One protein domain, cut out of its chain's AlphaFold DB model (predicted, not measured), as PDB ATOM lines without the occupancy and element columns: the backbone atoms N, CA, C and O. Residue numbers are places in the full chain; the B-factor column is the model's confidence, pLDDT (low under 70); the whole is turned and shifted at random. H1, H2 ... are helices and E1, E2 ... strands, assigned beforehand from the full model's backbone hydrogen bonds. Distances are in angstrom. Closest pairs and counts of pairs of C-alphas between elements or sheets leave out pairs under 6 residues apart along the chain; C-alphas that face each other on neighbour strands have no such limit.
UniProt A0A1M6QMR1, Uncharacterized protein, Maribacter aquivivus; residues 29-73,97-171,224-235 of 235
ATOM      1  N   VAL A  29     -18.034  15.143 -43.513       96.75
ATOM      2  CA  VAL A  29     -18.702  16.177 -44.299       96.75
ATOM      3  C   VAL A  29     -18.904  17.380 -43.391       96.75
ATOM      4  O   VAL A  29     -19.418  17.240 -42.281       96.75
ATOM      5  N   HIS A  30     -18.491  18.544 -43.873       97.56
ATOM      6  CA  HIS A  30     -18.643  19.820 -43.192       97.56
ATOM      7  C   HIS A  30     -19.704  20.643 -43.909       97.56
ATOM      8  O   HIS A  30     -19.688  20.734 -45.138       97.56
ATOM      9  N   VAL A  31     -20.607  21.251 -43.150       97.81
ATOM     10  CA  VAL A  31     -21.647  22.157 -43.641       97.81
ATOM     11  C   VAL A  31     -21.566  23.441 -42.840       97.81
ATOM     12  O   VAL A  31     -21.579  23.402 -41.612       97.81
ATOM     13  N   GLN A  32     -21.490  24.568 -43.535       97.69
ATOM     14  CA  GLN A  32     -21.419  25.887 -42.927       97.69
ATOM     15  C   GLN A  32     -22.547  26.745 -43.479       97.69
ATOM     16  O   GLN A  32     -22.760  26.789 -44.691       97.69
ATOM     17  N   LEU A  33     -23.275  27.405 -42.583       97.44
ATOM     18  CA  LEU A  33     -24.340  28.342 -42.913       97.44
ATOM     19  C   LEU A  33     -24.072  29.669 -42.203       97.44
ATOM     20  O   LEU A  33     -23.616  29.675 -41.058       97.44
ATOM     21  N   SER A  34     -24.408  30.787 -42.836       96.88
ATOM     22  CA  SER A  34     -24.491  32.072 -42.151       96.88
ATOM     23  C   SER A  34     -25.655  32.917 -42.642       96.88
ATOM     24  O   SER A  34     -26.106  32.785 -43.777       96.88
ATOM     25  N   THR A  35     -26.184  33.780 -41.782       96.00
ATOM     26  CA  THR A  35     -27.255  34.709 -42.147       96.00
ATOM     27  C   THR A  35     -27.122  36.020 -41.384       96.00
ATOM     28  O   THR A  35     -26.695  36.043 -40.229       96.00
ATOM     29  N   PHE A  36     -27.518  37.106 -42.046       95.19
ATOM     30  CA  PHE A  36     -27.674  38.443 -41.469       95.19
ATOM     31  C   PHE A  36     -29.154  38.807 -41.273       95.19
ATOM     32  O   PHE A  36     -29.474  39.849 -40.705       95.19
ATOM     33  N   ASP A  37     -30.071  37.963 -41.758       93.69
ATOM     34  CA  ASP A  37     -31.503  38.218 -41.692       93.69
ATOM     35  C   ASP A  37     -32.076  37.735 -40.359       93.69
ATOM     36  O   ASP A  37     -32.067  36.546 -40.035       93.69
ATOM     37  N   GLN A  38     -32.615  38.670 -39.580       91.00
ATOM     38  CA  GLN A  38     -33.113  38.392 -38.236       91.00
ATOM     39  C   GLN A  38     -34.279  37.393 -38.237       91.00
ATOM     40  O   GLN A  38     -34.369  36.554 -37.339       91.00
ATOM     41  N   ALA A  39     -35.165  37.440 -39.237       90.19
ATOM     42  CA  ALA A  39     -36.285  36.505 -39.328       90.19
ATOM     43  C   ALA A  39     -35.798  35.066 -39.576       90.19
ATOM     44  O   ALA A  39     -36.312  34.112 -38.980       90.19
ATOM     45  N   THR A  40     -34.754  34.917 -40.388       93.00
ATOM     46  CA  THR A  40     -34.068  33.650 -40.644       93.00
ATOM     47  C   THR A  40     -33.338  33.144 -39.402       93.00
ATOM     48  O   THR A  40     -33.525  31.983 -39.039       93.00
ATOM     49  N   MET A  41     -32.616  34.006 -38.671       94.25
ATOM     50  CA  MET A  41     -31.994  33.640 -37.386       94.25
ATOM     51  C   MET A  41     -33.025  33.089 -36.403       94.25
ATOM     52  O   MET A  41     -32.880  31.977 -35.903       94.25
ATOM     53  N   LEU A  42     -34.108  33.832 -36.160       91.25
ATOM     54  CA  LEU A  42     -35.166  33.405 -35.242       91.25
ATOM     55  C   LEU A  42     -35.816  32.099 -35.699       91.25
ATOM     56  O   LEU A  42     -36.174  31.264 -34.874       91.25
ATOM     57  N   THR A  43     -35.957  31.900 -37.007       90.69
ATOM     58  CA  THR A  43     -36.476  30.653 -37.570       90.69
ATOM     59  C   THR A  43     -35.548  29.479 -37.265       90.69
ATOM     60  O   THR A  43     -36.025  28.464 -36.758       90.69
ATOM     61  N   MET A  44     -34.240  29.628 -37.492       93.38
ATOM     62  CA  MET A  44     -33.241  28.602 -37.173       93.38
ATOM     63  C   MET A  44     -33.207  28.286 -35.671       93.38
ATOM     64  O   MET A  44     -33.191  27.118 -35.300       93.38
ATOM     65  N   LEU A  45     -33.269  29.303 -34.807       92.81
ATOM     66  CA  LEU A  45     -33.150  29.143 -33.354       92.81
ATOM     67  C   LEU A  45     -34.431  28.633 -32.678       92.81
ATOM     68  O   LEU A  45     -34.347  27.854 -31.734       92.81
ATOM     69  N   HIS A  46     -35.617  29.045 -33.141       88.19
ATOM     70  CA  HIS A  46     -36.892  28.674 -32.511       88.19
ATOM     71  C   HIS A  46     -37.566  27.444 -33.110       88.19
ATOM     72  O   HIS A  46     -38.354  26.791 -32.427       88.19
ATOM     73  N   LYS A  47     -37.347  27.163 -34.397       88.88
ATOM     74  CA  LYS A  47     -37.959  26.005 -35.069       88.88
ATOM     75  C   LYS A  47     -36.953  24.891 -35.338       88.88
ATOM     76  O   LYS A  47     -37.379  23.772 -35.621       88.88
ATOM     77  N   GLY A  48     -35.658  25.194 -35.290       93.38
ATOM     78  CA  GLY A  48     -34.643  24.320 -35.851       93.38
ATOM     79  C   GLY A  48     -34.787  24.172 -37.364       93.38
ATOM     80  O   GLY A  48     -35.662  24.750 -38.016       93.38
ATOM     81  N   PHE A  49     -33.909  23.363 -37.934       95.81
ATOM     82  CA  PHE A  49     -33.985  22.933 -39.323       95.81
ATOM     83  C   PHE A  49     -33.328  21.569 -39.483       95.81
ATOM     84  O   PHE A  49     -32.569  21.115 -38.628       95.81
ATOM     85  N   TYR A  50     -33.652  20.924 -40.595       97.62
ATOM     86  CA  TYR A  50     -33.019  19.699 -41.041       97.62
ATOM     87  C   TYR A  50     -31.863  20.027 -41.976       97.62
ATOM     88  O   TYR A  50     -32.034  20.784 -42.933       97.62
ATOM     89  N   VAL A  51     -30.726  19.377 -41.744       98.19
ATOM     90  CA  VAL A  51     -29.671  19.192 -42.737       98.19
ATOM     91  C   VAL A  51     -29.799  17.783 -43.297       98.19
ATOM     92  O   VAL A  51     -29.459  16.808 -42.628       98.19
ATOM     93  N   TYR A  52     -30.321  17.668 -44.513       98.31
ATOM     94  CA  TYR A  52     -30.467  16.404 -45.227       98.31
ATOM     95  C   TYR A  52     -29.227  16.071 -46.044       98.31
ATOM     96  O   TYR A  52     -28.646  16.943 -46.683       98.31
ATOM     97  N   PHE A  53     -28.902  14.783 -46.113       97.81
ATOM     98  CA  PHE A  53     -27.802  14.250 -46.906       97.81
ATOM     99  C   PHE A  53     -28.328  13.209 -47.898       97.81
ATOM    100  O   PHE A  53     -28.769  12.125 -47.513       97.81
ATOM    101  N   ASP A  54     -28.259  13.513 -49.198       96.62
ATOM    102  CA  ASP A  54     -28.632  12.579 -50.261       96.62
ATOM    103  C   ASP A  54     -27.469  12.287 -51.205       96.62
ATOM    104  O   ASP A  54     -27.157  13.045 -52.127       96.62
ATOM    105  N   VAL A  55     -26.876  11.111 -51.023       94.44
ATOM    106  CA  VAL A  55     -25.727  10.618 -51.797       94.44
ATOM    107  C   VAL A  55     -26.026  10.504 -53.295       94.44
ATOM    108  O   VAL A  55     -25.120  10.551 -54.126       94.44
ATOM    109  N   LYS A  56     -27.301  10.344 -53.673       93.31
ATOM    110  CA  LYS A  56     -27.702  10.190 -55.079       93.31
ATOM    111  C   LYS A  56     -27.984  11.522 -55.777       93.31
ATOM    112  O   LYS A  56     -28.183  11.501 -56.993       93.31
ATOM    113  N   GLY A  57     -28.032  12.637 -55.047       91.56
ATOM    114  CA  GLY A  57     -28.344  13.961 -55.592       91.56
ATOM    115  C   GLY A  57     -29.779  14.117 -56.115       91.56
ATOM    116  O   GLY A  57     -30.056  14.986 -56.936       91.56
ATOM    117  N   LYS A  58     -30.693  13.251 -55.676       94.06
ATOM    118  CA  LYS A  58     -32.131  13.237 -55.979       94.06
ATOM    119  C   LYS A  58     -32.980  13.934 -54.908       94.06
ATOM    120  O   LYS A  58     -34.203  13.814 -54.958       94.06
ATOM    121  N   ARG A  59     -32.350  14.638 -53.961       94.94
ATOM    122  CA  ARG A  59     -32.990  15.389 -52.872       94.94
ATOM    123  C   ARG A  59     -33.864  14.517 -51.961       94.94
ATOM    124  O   ARG A  59     -34.957  14.906 -51.552       94.94
ATOM    125  N   LYS A  60     -33.412  13.290 -51.681       94.56
ATOM    126  CA  LYS A  60     -34.094  12.389 -50.740       94.56
ATOM    127  C   LYS A  60     -33.840  12.789 -49.287       94.56
ATOM    128  O   LYS A  60     -32.725  13.134 -48.921       94.56
ATOM    129  N   LYS A  61     -34.865  12.660 -48.447       95.56
ATOM    130  CA  LYS A  61     -34.839  13.013 -47.019       95.56
ATOM    131  C   LYS A  61     -34.605  11.787 -46.135       95.56
ATOM    132  O   LYS A  61     -35.356  11.537 -45.206       95.56
ATOM    133  N   ASN A  62     -33.614  10.977 -46.504       94.06
ATOM    134  CA  ASN A  62     -33.368   9.690 -45.850       94.06
ATOM    135  C   ASN A  62     -32.369   9.801 -44.702       94.06
ATOM    136  O   ASN A  62     -32.499   9.072 -43.735       94.06
ATOM    137  N   VAL A  63     -31.360  10.662 -44.824       97.19
ATOM    138  CA  VAL A  63     -30.393  10.899 -43.753       97.19
ATOM    139  C   VAL A  63     -30.470  12.362 -43.375       97.19
ATOM    140  O   VAL A  63     -30.427  13.213 -44.268       97.19
ATOM    141  N   ALA A  64     -30.617  12.653 -42.087       97.81
ATOM    142  CA  ALA A  64     -30.806  14.008 -41.598       97.81
ATOM    143  C   ALA A  64     -30.147  14.236 -40.239       97.81
ATOM    144  O   ALA A  64     -30.027  13.318 -39.429       97.81
ATOM    145  N   ILE A  65     -29.777  15.488 -39.993       98.06
ATOM    146  CA  ILE A  65     -29.569  16.029 -38.654       98.06
ATOM    147  C   ILE A  65     -30.596  17.135 -38.445       98.06
ATOM    148  O   ILE A  65     -30.681  18.037 -39.278       98.06
ATOM    149  N   GLN A  66     -31.352  17.085 -37.354       97.12
ATOM    150  CA  GLN A  66     -32.201  18.186 -36.919       97.12
ATOM    151  C   GLN A  66     -31.603  18.839 -35.679       97.12
ATOM    152  O   GLN A  66     -31.336  18.168 -34.680       97.12
ATOM    153  N   TYR A  67     -31.398  20.153 -35.735       96.25
ATOM    154  CA  TYR A  67     -30.957  20.917 -34.576       96.25
ATOM    155  C   TYR A  67     -31.324  22.406 -34.699       96.25
ATOM    156  O   TYR A  67     -31.150  22.981 -35.776       96.25
ATOM    157  N   PRO A  68     -31.741  23.066 -33.603       93.50
ATOM    158  CA  PRO A  68     -32.191  22.480 -32.331       93.50
ATOM    159  C   PRO A  68     -33.501  21.673 -32.437       93.50
ATOM    160  O   PRO A  68     -34.281  21.859 -33.370       93.50
ATOM    161  N   ILE A  69     -33.742  20.782 -31.466       90.00
ATOM    162  CA  ILE A  69     -35.038  20.109 -31.234       90.00
ATOM    163  C   ILE A  69     -35.532  20.348 -29.803       90.00
ATOM    164  O   ILE A  69     -34.761  20.779 -28.950       90.00
ATOM    165  N   ASN A  70     -36.812  20.071 -29.529       80.00
ATOM    166  CA  ASN A  70     -37.437  20.249 -28.206       80.00
ATOM    167  C   ASN A  70     -37.337  21.684 -27.655       80.00
ATOM    168  O   ASN A  70     -37.169  21.907 -26.457       80.00
ATOM    169  N   ILE A  71     -37.452  22.672 -28.543       79.12
ATOM    170  CA  ILE A  71     -37.403  24.089 -28.184       79.12
ATOM    171  C   ILE A  71     -38.707  24.440 -27.467       79.12
ATOM    172  O   ILE A  71     -39.796  24.298 -28.032       79.12
ATOM    173  N   ALA A  72     -38.601  24.876 -26.211       65.44
ATOM    174  CA  ALA A  72     -39.762  25.307 -25.449       65.44
ATOM    175  C   ALA A  72     -40.443  26.489 -26.170       65.44
ATOM    176  O   ALA A  72     -39.758  27.420 -26.604       65.44
ATOM    177  N   PRO A  73     -41.782  26.487 -26.319       59.50
ATOM    178  CA  PRO A  73     -42.482  27.653 -26.827       59.50
ATOM    179  C   PRO A  73     -42.196  28.852 -25.914       59.50
ATOM    180  O   PRO A  73     -42.231  28.679 -24.694       59.50
ATOM    181  N   PRO A  97     -36.654  38.701 -28.921       68.44
ATOM    182  CA  PRO A  97     -35.665  38.147 -28.008       68.44
ATOM    183  C   PRO A  97     -34.252  38.400 -28.531       68.44
ATOM    184  O   PRO A  97     -34.001  38.288 -29.735       68.44
ATOM    185  N   ASP A  98     -33.343  38.745 -27.625       86.12
ATOM    186  CA  ASP A  98     -31.933  38.898 -27.960       86.12
ATOM    187  C   ASP A  98     -31.377  37.555 -28.460       86.12
ATOM    188  O   ASP A  98     -31.505  36.526 -27.789       86.12
ATOM    189  N   ILE A  99     -30.777  37.562 -29.651       89.81
ATOM    190  CA  ILE A  99     -30.222  36.373 -30.309       89.81
ATOM    191  C   ILE A  99     -29.167  35.705 -29.421       89.81
ATOM    192  O   ILE A  99     -29.112  34.477 -29.358       89.81
ATOM    193  N   ALA A 100     -28.365  36.498 -28.703       88.62
ATOM    194  CA  ALA A 100     -27.353  35.977 -27.789       88.62
ATOM    195  C   ALA A 100     -27.985  35.177 -26.636       88.62
ATOM    196  O   ALA A 100     -27.525  34.080 -26.314       88.62
ATOM    197  N   THR A 101     -29.080  35.685 -26.067       88.31
ATOM    198  CA  THR A 101     -29.846  34.999 -25.016       88.31
ATOM    199  C   THR A 101     -30.474  33.714 -25.539       88.31
ATOM    200  O   THR A 101     -30.321  32.666 -24.915       88.31
ATOM    201  N   LEU A 102     -31.101  33.759 -26.720       89.75
ATOM    202  CA  LEU A 102     -31.688  32.569 -27.339       89.75
ATOM    203  C   LEU A 102     -30.653  31.461 -27.529       89.75
ATOM    204  O   LEU A 102     -30.932  30.309 -27.217       89.75
ATOM    205  N   LEU A 103     -29.452  31.808 -27.999       90.88
ATOM    206  CA  LEU A 103     -28.356  30.856 -28.170       90.88
ATOM    207  C   LEU A 103     -27.903  30.221 -26.855       90.88
ATOM    208  O   LEU A 103     -27.614  29.025 -26.831       90.88
ATOM    209  N   ALA A 104     -27.835  31.000 -25.774       89.00
ATOM    210  CA  ALA A 104     -27.426  30.509 -24.460       89.00
ATOM    211  C   ALA A 104     -28.450  29.537 -23.849       89.00
ATOM    212  O   ALA A 104     -28.068  28.608 -23.136       89.00
ATOM    213  N   GLU A 105     -29.733  29.740 -24.144       88.69
ATOM    214  CA  GLU A 105     -30.845  28.922 -23.647       88.69
ATOM    215  C   GLU A 105     -31.201  27.751 -24.571       88.69
ATOM    216  O   GLU A 105     -32.034  26.913 -24.213       88.69
ATOM    217  N   MET A 106     -30.580  27.663 -25.753       89.50
ATOM    218  CA  MET A 106     -30.894  26.609 -26.711       89.50
ATOM    219  C   MET A 106     -30.697  25.215 -26.109       89.50
ATOM    220  O   MET A 106     -29.683  24.937 -25.456       89.50
ATOM    221  N   PRO A 107     -31.608  24.278 -26.421       91.81
ATOM    222  CA  PRO A 107     -31.412  22.894 -26.054       91.81
ATOM    223  C   PRO A 107     -30.147  22.367 -26.731       91.81
ATOM    224  O   PRO A 107     -29.880  22.597 -27.911       91.81
ATOM    225  N   LYS A 108     -29.367  21.597 -25.978       93.19
ATOM    226  CA  LYS A 108     -28.186  20.892 -26.485       93.19
ATOM    227  C   LYS A 108     -28.530  19.504 -27.017       93.19
ATOM    228  O   LYS A 108     -27.692  18.610 -26.985       93.19
ATOM    229  N   ILE A 109     -29.763  19.312 -27.477       93.56
ATOM    230  CA  ILE A 109     -30.254  18.044 -28.011       93.56
ATOM    231  C   ILE A 109     -30.520  18.229 -29.503       93.56
ATOM    232  O   ILE A 109     -31.173  19.194 -29.905       93.56
ATOM    233  N   GLY A 110     -29.978  17.320 -30.307       95.38
ATOM    234  CA  GLY A 110     -30.259  17.173 -31.731       95.38
ATOM    235  C   GLY A 110     -30.830  15.790 -32.027       95.38
ATOM    236  O   GLY A 110     -30.769  14.893 -31.188       95.38
ATOM    237  N   GLU A 111     -31.353  15.611 -33.231       96.75
ATOM    238  CA  GLU A 111     -31.831  14.321 -33.724       96.75
ATOM    239  C   GLU A 111     -31.048  13.914 -34.967       96.75
ATOM    240  O   GLU A 111     -30.771  14.732 -35.846       96.75
ATOM    241  N   TYR A 112     -30.673  12.642 -35.030       97.62
ATOM    242  CA  TYR A 112     -30.130  12.006 -36.216       97.62
ATOM    243  C   TYR A 112     -31.151  11.025 -36.780       97.62
ATOM    244  O   TYR A 112     -31.620  10.136 -36.070       97.62
ATOM    245  N   THR A 113     -31.426  11.149 -38.073       97.12
ATOM    246  CA  THR A 113     -32.315  10.252 -38.812       97.12
ATOM    247  C   THR A 113     -31.521   9.515 -39.882       97.12
ATOM    248  O   THR A 113     -30.744  10.129 -40.616       97.12
ATOM    249  N   ASN A 114     -31.741   8.209 -40.020       95.81
ATOM    250  CA  ASN A 114     -31.264   7.393 -41.130       95.81
ATOM    251  C   ASN A 114     -32.316   6.351 -41.521       95.81
ATOM    252  O   ASN A 114     -32.496   5.339 -40.845       95.81
ATOM    253  N   LEU A 115     -32.982   6.593 -42.649       91.94
ATOM    254  CA  LEU A 115     -34.151   5.856 -43.116       91.94
ATOM    255  C   LEU A 115     -35.257   5.900 -42.056       91.94
ATOM    256  O   LEU A 115     -35.830   6.961 -41.845       91.94
ATOM    257  N   ASP A 116     -35.516   4.772 -41.401       89.12
ATOM    258  CA  ASP A 116     -36.536   4.625 -40.361       89.12
ATOM    259  C   ASP A 116     -35.921   4.617 -38.946       89.12
ATOM    260  O   ASP A 116     -36.611   4.357 -37.962       89.12
ATOM    261  N   TYR A 117     -34.604   4.830 -38.836       93.44
ATOM    262  CA  TYR A 117     -33.902   4.932 -37.560       93.44
ATOM    263  C   TYR A 117     -33.780   6.393 -37.137       93.44
ATOM    264  O   TYR A 117     -33.162   7.188 -37.843       93.44
ATOM    265  N   GLU A 118     -34.307   6.717 -35.961       95.31
ATOM    266  CA  GLU A 118     -34.208   8.032 -35.331       95.31
ATOM    267  C   GLU A 118     -33.489   7.903 -33.985       95.31
ATOM    268  O   GLU A 118     -33.725   6.965 -33.216       95.31
ATOM    269  N   GLN A 119     -32.575   8.830 -33.712       94.94
ATOM    270  CA  GLN A 119     -31.811   8.872 -32.474       94.94
ATOM    271  C   GLN A 119     -31.586  10.315 -32.027       94.94
ATOM    272  O   GLN A 119     -30.840  11.063 -32.661       94.94
ATOM    273  N   GLU A 120     -32.146  10.670 -30.872       95.62
ATOM    274  CA  GLU A 120     -31.758  11.885 -30.162       95.62
ATOM    275  C   GLU A 120     -30.335  11.755 -29.597       95.62
ATOM    276  O   GLU A 120     -29.909  10.693 -29.124       95.62
ATOM    277  N   PHE A 121     -29.585  12.852 -29.617       95.12
ATOM    278  CA  PHE A 121     -28.252  12.928 -29.042       95.12
ATOM    279  C   PHE A 121     -28.003  14.281 -28.381       95.12
ATOM    280  O   PHE A 121     -28.471  15.320 -28.839       95.12
ATOM    281  N   HIS A 122     -27.210  14.272 -27.312       95.38
ATOM    282  CA  HIS A 122     -26.758  15.493 -26.655       95.38
ATOM    283  C   HIS A 122     -25.447  15.976 -27.284       95.38
ATOM    284  O   HIS A 122     -24.501  15.196 -27.352       95.38
ATOM    285  N   LEU A 123     -25.345  17.245 -27.687       92.81
ATOM    286  CA  LEU A 123     -24.179  17.809 -28.385       92.81
ATOM    287  C   LEU A 123     -22.862  17.528 -27.640       92.81
ATOM    288  O   LEU A 123     -21.918  17.037 -28.251       92.81
ATOM    289  N   ASP A 124     -22.838  17.715 -26.316       89.62
ATOM    290  CA  ASP A 124     -21.625  17.519 -25.499       89.62
ATOM    291  C   ASP A 124     -21.263  16.041 -25.222       89.62
ATOM    292  O   ASP A 124     -20.142  15.750 -24.813       89.62
ATOM    293  N   LEU A 125     -22.202  15.097 -25.389       87.69
ATOM    294  CA  LEU A 125     -22.045  13.689 -24.973       87.69
ATOM    295  C   LEU A 125     -22.334  12.692 -26.108       87.69
ATOM    296  O   LEU A 125     -22.551  11.503 -25.859       87.69
ATOM    297  N   ASN A 126     -22.385  13.158 -27.357       87.44
ATOM    298  CA  ASN A 126     -22.787  12.310 -28.469       87.44
ATOM    299  C   ASN A 126     -21.680  11.322 -28.862       87.44
ATOM    300  O   ASN A 126     -20.511  11.670 -28.998       87.44
ATOM    301  N   GLN A 127     -22.076  10.073 -29.099       88.81
ATOM    302  CA  GLN A 127     -21.199   9.015 -29.619       88.81
ATOM    303  C   GLN A 127     -21.305   8.882 -31.148       88.81
ATOM    304  O   GLN A 127     -20.778   7.943 -31.741       88.81
ATOM    305  N   LEU A 128     -22.025   9.802 -31.799       92.12
ATOM    306  CA  LEU A 128     -22.231   9.798 -33.245       92.12
ATOM    307  C   LEU A 128     -21.038  10.381 -34.005       92.12
ATOM    308  O   LEU A 128     -20.938  10.156 -35.209       92.12
ATOM    309  N   GLY A 129     -20.154  11.108 -33.312       93.00
ATOM    310  CA  GLY A 129     -19.086  11.893 -33.931       93.00
ATOM    311  C   GLY A 129     -19.612  13.149 -34.627       93.00
ATOM    312  O   GLY A 129     -18.904  13.729 -35.441       93.00
ATOM    313  N   VAL A 130     -20.856  13.542 -34.338       95.88
ATOM    314  CA  VAL A 130     -21.487  14.736 -34.899       95.88
ATOM    315  C   VAL A 130     -21.098  15.933 -34.039       95.88
ATOM    316  O   VAL A 130     -21.223  15.887 -32.818       95.88
ATOM    317  N   SER A 131     -20.646  17.016 -34.662       96.38
ATOM    318  CA  SER A 131     -20.374  18.285 -33.984       96.38
ATOM    319  C   SER A 131     -21.250  19.369 -34.580       96.38
ATOM    320  O   SER A 131     -21.332  19.481 -35.800       96.38
ATOM    321  N   ILE A 132     -21.891  20.161 -33.724       96.88
ATOM    322  CA  ILE A 132     -22.727  21.287 -34.132       96.88
ATOM    323  C   ILE A 132     -22.346  22.504 -33.300       96.88
ATOM    324  O   ILE A 132     -22.329  22.424 -32.072       96.88
ATOM    325  N   THR A 133     -22.086  23.624 -33.968       96.06
ATOM    326  CA  THR A 133     -21.704  24.882 -33.327       96.06
ATOM    327  C   THR A 133     -22.533  26.022 -33.898       96.06
ATOM    328  O   THR A 133     -22.653  26.149 -35.114       96.06
ATOM    329  N   TYR A 134     -23.055  26.881 -33.023       95.75
ATOM    330  CA  TYR A 134     -23.542  28.205 -33.399       95.75
ATOM    331  C   TYR A 134     -22.602  29.278 -32.861       95.75
ATOM    332  O   TYR A 134     -22.146  29.194 -31.720       95.75
ATOM    333  N   VAL A 135     -22.352  30.308 -33.663       95.25
ATOM    334  CA  VAL A 135     -21.608  31.503 -33.261       95.25
ATOM    335  C   VAL A 135     -22.401  32.722 -33.701       95.25
ATOM    336  O   VAL A 135     -22.747  32.844 -34.872       95.25
ATOM    337  N   TYR A 136     -22.690  33.630 -32.772       95.69
ATOM    338  CA  TYR A 136     -23.281  34.922 -33.101       95.69
ATOM    339  C   TYR A 136     -22.241  36.023 -32.975       95.69
ATOM    340  O   TYR A 136     -21.610  36.186 -31.930       95.69
ATOM    341  N   ASN A 137     -22.060  36.772 -34.056       93.69
ATOM    342  CA  ASN A 137     -21.241  37.968 -34.072       93.69
ATOM    343  C   ASN A 137     -22.144  39.189 -33.859       93.69
ATOM    344  O   ASN A 137     -22.867  39.606 -34.766       93.69
ATOM    345  N   GLU A 138     -22.092  39.769 -32.659       90.50
ATOM    346  CA  GLU A 138     -22.910  40.928 -32.293       90.50
ATOM    347  C   GLU A 138     -22.579  42.198 -33.085       90.50
ATOM    348  O   GLU A 138     -23.475  43.024 -33.279       90.50
ATOM    349  N   GLU A 139     -21.328  42.359 -33.531       91.12
ATOM    350  CA  GLU A 139     -20.870  43.529 -34.294       91.12
ATOM    351  C   GLU A 139     -21.439  43.500 -35.713       91.12
ATOM    352  O   GLU A 139     -22.019  44.478 -36.181       91.12
ATOM    353  N   ASN A 140     -21.328  42.345 -36.369       90.81
ATOM    354  CA  ASN A 140     -21.782  42.147 -37.744       90.81
ATOM    355  C   ASN A 140     -23.261  41.756 -37.835       90.81
ATOM    356  O   ASN A 140     -23.795  41.687 -38.938       90.81
ATOM    357  N   LYS A 141     -23.911  41.485 -36.693       92.81
ATOM    358  CA  LYS A 141     -25.259  40.906 -36.619       92.81
ATOM    359  C   LYS A 141     -25.369  39.662 -37.503       92.81
ATOM    360  O   LYS A 141     -26.318  39.518 -38.262       92.81
ATOM    361  N   GLU A 142     -24.383  38.774 -37.401       95.44
ATOM    362  CA  GLU A 142     -24.300  37.549 -38.201       95.44
ATOM    363  C   GLU A 142     -24.441  36.323 -37.301       95.44
ATOM    364  O   GLU A 142     -23.720  36.191 -36.309       95.44
ATOM    365  N   LEU A 143     -25.343  35.413 -37.662       96.50
ATOM    366  CA  LEU A 143     -25.427  34.088 -37.064       96.50
ATOM    367  C   LEU A 143     -24.722  33.091 -37.977       96.50
ATOM    368  O   LEU A 143     -25.067  32.983 -39.151       96.50
ATOM    369  N   GLN A 144     -23.773  32.348 -37.422       97.62
ATOM    370  CA  GLN A 144     -23.029  31.294 -38.097       97.62
ATOM    371  C   GLN A 144     -23.385  29.941 -37.484       97.62
ATOM    372  O   GLN A 144     -23.521  29.815 -36.267       97.62
ATOM    373  N   TYR A 145     -23.519  28.933 -38.335       97.62
ATOM    374  CA  TYR A 145     -23.784  27.548 -37.977       97.62
ATOM    375  C   TYR A 145     -22.770  26.644 -38.669       97.62
ATOM    376  O   TYR A 145     -22.559  26.754 -39.877       97.62
ATOM    377  N   GLU A 146     -22.187  25.719 -37.917       98.00
ATOM    378  CA  GLU A 146     -21.307  24.681 -38.438       98.00
ATOM    379  C   GLU A 146     -21.798  23.303 -37.996       98.00
ATOM    380  O   GLU A 146     -22.051  23.073 -36.814       98.00
ATOM    381  N   LEU A 147     -21.893  22.382 -38.955       98.19
ATOM    382  CA  LEU A 147     -22.160  20.966 -38.739       98.19
ATOM    383  C   LEU A 147     -21.023  20.133 -39.323       98.19
ATOM    384  O   LEU A 147     -20.672  20.266 -40.495       98.19
ATOM    385  N   ILE A 148     -20.512  19.213 -38.516       97.69
ATOM    386  CA  ILE A 148     -19.539  18.201 -38.915       97.69
ATOM    387  C   ILE A 148     -20.162  16.839 -38.642       97.69
ATOM    388  O   ILE A 148     -20.593  16.566 -37.523       97.69
ATOM    389  N   ILE A 149     -20.213  15.984 -39.660       97.31
ATOM    390  CA  ILE A 149     -20.758  14.628 -39.554       97.31
ATOM    391  C   ILE A 149     -19.804  13.615 -40.203       97.31
ATOM    392  O   ILE A 149     -19.317  13.859 -41.314       97.31
ATOM    393  N   PRO A 150     -19.557  12.450 -39.576       96.94
ATOM    394  CA  PRO A 150     -18.733  11.419 -40.187       96.94
ATOM    395  C   PRO A 150     -19.390  10.826 -41.433       96.94
ATOM    396  O   PRO A 150     -20.581  10.510 -41.434       96.94
ATOM    397  N   LYS A 151     -18.608  10.585 -42.488       95.50
ATOM    398  CA  LYS A 151     -19.116  10.045 -43.763       95.50
ATOM    399  C   LYS A 151     -19.889   8.743 -43.604       95.50
ATOM    400  O   LYS A 151     -20.938   8.584 -44.219       95.50
ATOM    401  N   TYR A 152     -19.401   7.841 -42.751       94.50
ATOM    402  CA  TYR A 152     -20.025   6.537 -42.519       94.50
ATOM    403  C   TYR A 152     -21.419   6.651 -41.870       94.50
ATOM    404  O   TYR A 152     -22.221   5.726 -41.968       94.50
ATOM    405  N   LYS A 153     -21.751   7.792 -41.241       95.50
ATOM    406  CA  LYS A 153     -23.116   8.097 -40.775       95.50
ATOM    407  C   LYS A 153     -24.038   8.536 -41.913       95.50
ATOM    408  O   LYS A 153     -25.253   8.466 -41.764       95.50
ATOM    409  N   ILE A 154     -23.493   8.975 -43.044       94.75
ATOM    410  CA  ILE A 154     -24.266   9.308 -44.244       94.75
ATOM    411  C   ILE A 154     -24.414   8.069 -45.126       94.75
ATOM    412  O   ILE A 154     -25.527   7.686 -45.484       94.75
ATOM    413  N   SER A 155     -23.293   7.457 -45.514       91.94
ATOM    414  CA  SER A 155     -23.255   6.247 -46.336       91.94
ATOM    415  C   SER A 155     -21.830   5.714 -46.474       91.94
ATOM    416  O   SER A 155     -20.881   6.491 -46.533       91.94
ATOM    417  N   ASP A 156     -21.700   4.402 -46.671       88.81
ATOM    418  CA  ASP A 156     -20.444   3.764 -47.100       88.81
ATOM    419  C   ASP A 156     -20.149   3.956 -48.604       88.81
ATOM    420  O   ASP A 156     -19.106   3.544 -49.110       88.81
ATOM    421  N   ALA A 157     -21.084   4.542 -49.359       88.62
ATOM    422  CA  ALA A 157     -20.941   4.767 -50.791       88.62
ATOM    423  C   ALA A 157     -20.145   6.042 -51.121       88.62
ATOM    424  O   ALA A 157     -19.949   6.938 -50.304       88.62
ATOM    425  N   ASN A 158     -19.735   6.156 -52.387       88.06
ATOM    426  CA  ASN A 158     -19.068   7.348 -52.904       88.06
ATOM    427  C   ASN A 158     -19.978   8.594 -52.806       88.06
ATOM    428  O   ASN A 158     -21.066   8.617 -53.386       88.06
ATOM    429  N   LEU A 159     -19.486   9.646 -52.143       91.69
ATOM    430  CA  LEU A 159     -20.189  10.913 -51.903       91.69
ATOM    431  C   LEU A 159     -19.999  11.976 -53.003       91.69
ATOM    432  O   LEU A 159     -20.443  13.104 -52.850       91.69
ATOM    433  N   SER A 160     -19.402  11.638 -54.148       90.69
ATOM    434  CA  SER A 160     -19.169  12.569 -55.275       90.69
ATOM    435  C   SER A 160     -20.424  13.235 -55.859       90.69
ATOM    436  O   SER A 160     -20.323  14.188 -56.629       90.69
ATOM    437  N   LYS A 161     -21.618  12.724 -55.541       93.25
ATOM    438  CA  LYS A 161     -22.916  13.292 -55.945       93.25
ATOM    439  C   LYS A 161     -23.755  13.747 -54.754       93.25
ATOM    440  O   LYS A 161     -24.961  13.942 -54.914       93.25
ATOM    441  N   LEU A 162     -23.136  13.878 -53.581       95.50
ATOM    442  CA  LEU A 162     -23.813  14.285 -52.363       95.50
ATOM    443  C   LEU A 162     -24.514  15.625 -52.586       95.50
ATOM    444  O   LEU A 162     -23.898  16.614 -52.988       95.50
ATOM    445  N   SER A 163     -25.818  15.628 -52.333       96.50
ATOM    446  CA  SER A 163     -26.614  16.841 -52.240       96.50
ATOM    447  C   SER A 163     -27.038  17.054 -50.799       96.50
ATOM    448  O   SER A 163     -27.448  16.107 -50.125       96.50
ATOM    449  N   ILE A 164     -26.918  18.298 -50.354       97.44
ATOM    450  CA  ILE A 164     -27.242  18.744 -49.009       97.44
ATOM    451  C   ILE A 164     -28.489  19.615 -49.089       97.44
ATOM    452  O   ILE A 164     -28.574  20.487 -49.956       97.44
ATOM    453  N   GLY A 165     -29.465  19.330 -48.232       97.12
ATOM    454  CA  GLY A 165     -30.720  20.071 -48.149       97.12
ATOM    455  C   GLY A 165     -30.861  20.773 -46.806       97.12
ATOM    456  O   GLY A 165     -30.722  20.110 -45.784       97.12
ATOM    457  N   ILE A 166     -31.170  22.067 -46.792       97.12
ATOM    458  CA  ILE A 166     -31.456  22.843 -45.577       97.12
ATOM    459  C   ILE A 166     -32.941  23.157 -45.575       97.12
ATOM    460  O   ILE A 166     -33.425  23.853 -46.466       97.12
ATOM    461  N   VAL A 167     -33.679  22.595 -44.616       95.56
ATOM    462  CA  VAL A 167     -35.143  22.665 -44.639       95.56
ATOM    463  C   VAL A 167     -35.718  22.925 -43.257       95.56
ATOM    464  O   VAL A 167     -35.481  22.162 -42.323       95.56
ATOM    465  N   THR A 168     -36.556  23.947 -43.123       92.44
ATOM    466  CA  THR A 168     -37.319  24.175 -41.884       92.44
ATOM    467  C   THR A 168     -38.441  23.147 -41.715       92.44
ATOM    468  O   THR A 168     -39.113  22.828 -42.705       92.44
ATOM    469  N   PRO A 169     -38.733  22.672 -40.489       88.75
ATOM    470  CA  PRO A 169     -39.888  21.821 -40.245       88.75
ATOM    471  C   PRO A 169     -41.169  22.547 -40.654       88.75
ATOM    472  O   PRO A 169     -41.384  23.719 -40.329       88.75
ATOM    473  N   LYS A 170     -42.051  21.848 -41.371       81.69
ATOM    474  CA  LYS A 170     -43.389  22.376 -41.641       81.69
ATOM    475  C   LYS A 170     -44.155  22.355 -40.325       81.69
ATOM    476  O   LYS A 170     -44.192  21.323 -39.665       81.69
ATOM    477  N   ARG A 171     -44.801  23.466 -39.959       63.47
ATOM    478  CA  ARG A 171     -45.788  23.425 -38.876       63.47
ATOM    479  C   ARG A 171     -46.870  22.432 -39.281       63.47
ATOM    480  O   ARG A 171     -47.546  22.655 -40.289       63.47
ATOM    481  N   THR A 224     -41.176  32.710 -42.378       79.75
ATOM    482  CA  THR A 224     -39.911  32.376 -43.027       79.75
ATOM    483  C   THR A 224     -39.774  30.854 -43.071       79.75
ATOM    484  O   THR A 224     -39.851  30.171 -42.040       79.75
ATOM    485  N   THR A 225     -39.633  30.322 -44.281       87.19
ATOM    486  CA  THR A 225     -39.372  28.908 -44.555       87.19
ATOM    487  C   THR A 225     -38.086  28.802 -45.345       87.19
ATOM    488  O   THR A 225     -37.890  29.583 -46.268       87.19
ATOM    489  N   ILE A 226     -37.261  27.818 -45.006       90.88
ATOM    490  CA  ILE A 226     -36.024  27.511 -45.727       90.88
ATOM    491  C   ILE A 226     -36.255  26.189 -46.467       90.88
ATOM    492  O   ILE A 226     -36.744  25.238 -45.844       90.88
ATOM    493  N   ASP A 227     -35.944  26.121 -47.764       94.00
ATOM    494  CA  ASP A 227     -35.925  24.875 -48.558       94.00
ATOM    495  C   ASP A 227     -34.847  24.942 -49.654       94.00
ATOM    496  O   ASP A 227     -35.129  25.014 -50.851       94.00
ATOM    497  N   ILE A 228     -33.586  24.920 -49.225       94.50
ATOM    498  CA  ILE A 228     -32.415  25.060 -50.098       94.50
ATOM    499  C   ILE A 228     -31.822  23.678 -50.367       94.50
ATOM    500  O   ILE A 228     -31.700  22.864 -49.453       94.50
ATOM    501  N   TRP A 229     -31.386  23.419 -51.603       95.81
ATOM    502  CA  TRP A 229     -30.635  22.207 -51.952       95.81
ATOM    503  C   TRP A 229     -29.430  22.514 -52.827       95.81
ATOM    504  O   TRP A 229     -29.575  22.999 -53.950       95.81
ATOM    505  N   PHE A 230     -28.255  22.090 -52.381       94.62
ATOM    506  CA  PHE A 230     -26.998  22.299 -53.092       94.62
ATOM    507  C   PHE A 230     -26.163  21.022 -53.162       94.62
ATOM    508  O   PHE A 230     -26.504  19.994 -52.574       94.62
ATOM    509  N   LYS A 231     -25.110  21.048 -53.980       93.19
ATOM    510  CA  LYS A 231     -24.133  19.957 -54.078       93.19
ATOM    511  C   LYS A 231     -22.991  20.223 -53.112       93.19
ATOM    512  O   LYS A 231     -22.609  21.375 -52.953       93.19
ATOM    513  N   ALA A 232     -22.453  19.164 -52.522       90.06
ATOM    514  CA  ALA A 232     -21.268  19.289 -51.691       90.06
ATOM    515  C   ALA A 232     -20.008  19.494 -52.536       90.06
ATOM    516  O   ALA A 232     -19.848  18.822 -53.563       90.06
ATOM    517  N   ASP A 233     -19.110  20.378 -52.093       86.38
ATOM    518  CA  ASP A 233     -17.829  20.569 -52.762       86.38
ATOM    519  C   ASP A 233     -16.897  19.405 -52.416       86.38
ATOM    520  O   ASP A 233     -16.743  18.994 -51.260       86.38
ATOM    521  N   ILE A 234     -16.281  18.847 -53.453       75.88
ATOM    522  CA  ILE A 234     -15.233  17.843 -53.306       75.88
ATOM    523  C   ILE A 234     -13.931  18.633 -53.168       75.88
ATOM    524  O   ILE A 234     -13.546  19.323 -54.114       75.88
ATOM    525  N   GLY A 235     -13.335  18.592 -51.973       58.88
ATOM    526  CA  GLY A 235     -12.016  19.171 -51.709       58.88
ATOM    527  C   GLY A 235     -10.896  18.449 -52.445       58.88
ATOM    528  O   GLY A 235     -11.092  17.269 -52.822       58.88
TER     529      GLY A 235
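What this domain is: This is residues 29 to 73, 97 to 171 and 224 to 235 of the 235 residues of an uncharacterized protein of Maribacter aquivivus (UniProt A0A1M6QMR1). Two sheets stand partly face to face: a broad, twisted sheet of six strands, and a narrower sheet of three long strands that reach past it. Where they reach past it, H1 covers the narrow sheet on the face turned to the broad one, with H2 side by side with H1, and the short H3 sits at the other end of the narrow sheet. The printed part has 132 residues with three named helices and nine named strands, in the order E1 H1 E2 E3 H2 E4 E5 E6 E7 H3 E8 E9; the class is mixed, helices and strands. The sheets run E5 E4 E3 E2 E8 E9 and E1 E7 E6, both antiparallel throughout. The whole is compact, with a radius of gyration of the C-alphas of 14.5 A and spans of 42 by 29 by 27 A.

How they stand to each other: E1, residues 29 to 35, is an edge strand and the antiparallel neighbour of E7, residues 142 to 150, at 168 degrees, with N 31 and O 147 2.8 A apart. On the other side of E7 is E6, residues 131 to 137, with N 133 and O 146 2.9 A apart; E6 and E7 form a hairpin. H1, residues 38 to 47, is on this sheet at a height over the sheet of 10.4 A, two layers, a helix on one face of a sheet. It lies over E7 and only just over E1, on which 3 of its 10 C-alphas fall, and it runs along the strands, only just, at 27 degrees to E7 on the local plane. The closest C-alphas of H1 and E7 are those of Met 41 and Leu 143, 6.6 A apart. E2, residues 49 to 54, and E3, residues 63 to 67, form a hairpin, with N 51 and O 65 2.8 A apart. H1 and E3 are near each other. H2, residues 99 to 105, touches H1 at a shallow tilt of 13 degrees, the same way, with the C-alphas of Leu 45 and Leu 102 closest at 7.1 A; H2 only grazes the sheet E1 E7 E6, with residues 99 to 103. E4, residues 109 to 114, is the neighbour of E3, with N 111 and O 66 2.9 A apart, and forms a hairpin with the edge strand E5, residues 117 to 122, with N 112 and O 119 2.9 A apart. E3 and E6 are only just apart, their closest C-alphas being 8.3 A from each other. H3, residues 151 to 154, only grazes both sheets; the closest C-alphas of H3 and E3 are those of Ile 154 and Val 63, 6.3 A apart. E8, residues 163 to 167, is the neighbour of E2, with N 52 and O 165 2.8 A apart, and of the edge strand E9, residues 227 to 231, with N 166 and O 228 2.8 A apart. In H1 and H2 every O i to N i+4 pair is within hydrogen-bond range; H3 is too short for such a pair, and its one O i to N i+3 pair is within range.

Where its parts are: E1 begins at C-alpha 29, (-18.702, 16.177, -44.299), and runs 20.5 A. H1 measures 13.7 A, E2 16.0 A, E3 13.6 A and H2 10.0 A. E4 and E5 measure 16.9 A and 16.8 A. E6 runs 19.7 A, and E7, the longest strand, runs 26.8 A from C-alpha 142 at (-24.300, 37.549, -38.201). H3 has four residues; E8 measures 12.8 A, and E9 runs 13.9 A to C-alpha 231 at (-24.133, 19.957, -54.078).

The domain as a whole: The two C-alphas farthest apart are those of Pro 97 and Ala 157, 43.0 A. Residues 74 to 96 are not printed, with C-alphas 73 and 97 12.6 A apart; residues 172 to 223 are not printed either, with C-alphas 171 and 224 11.5 A apart. Of the links that are printed whole, none is long. The mean pLDDT of the printed part is 92.0; residues 72, 73, 97, 171 and 235 are under 70.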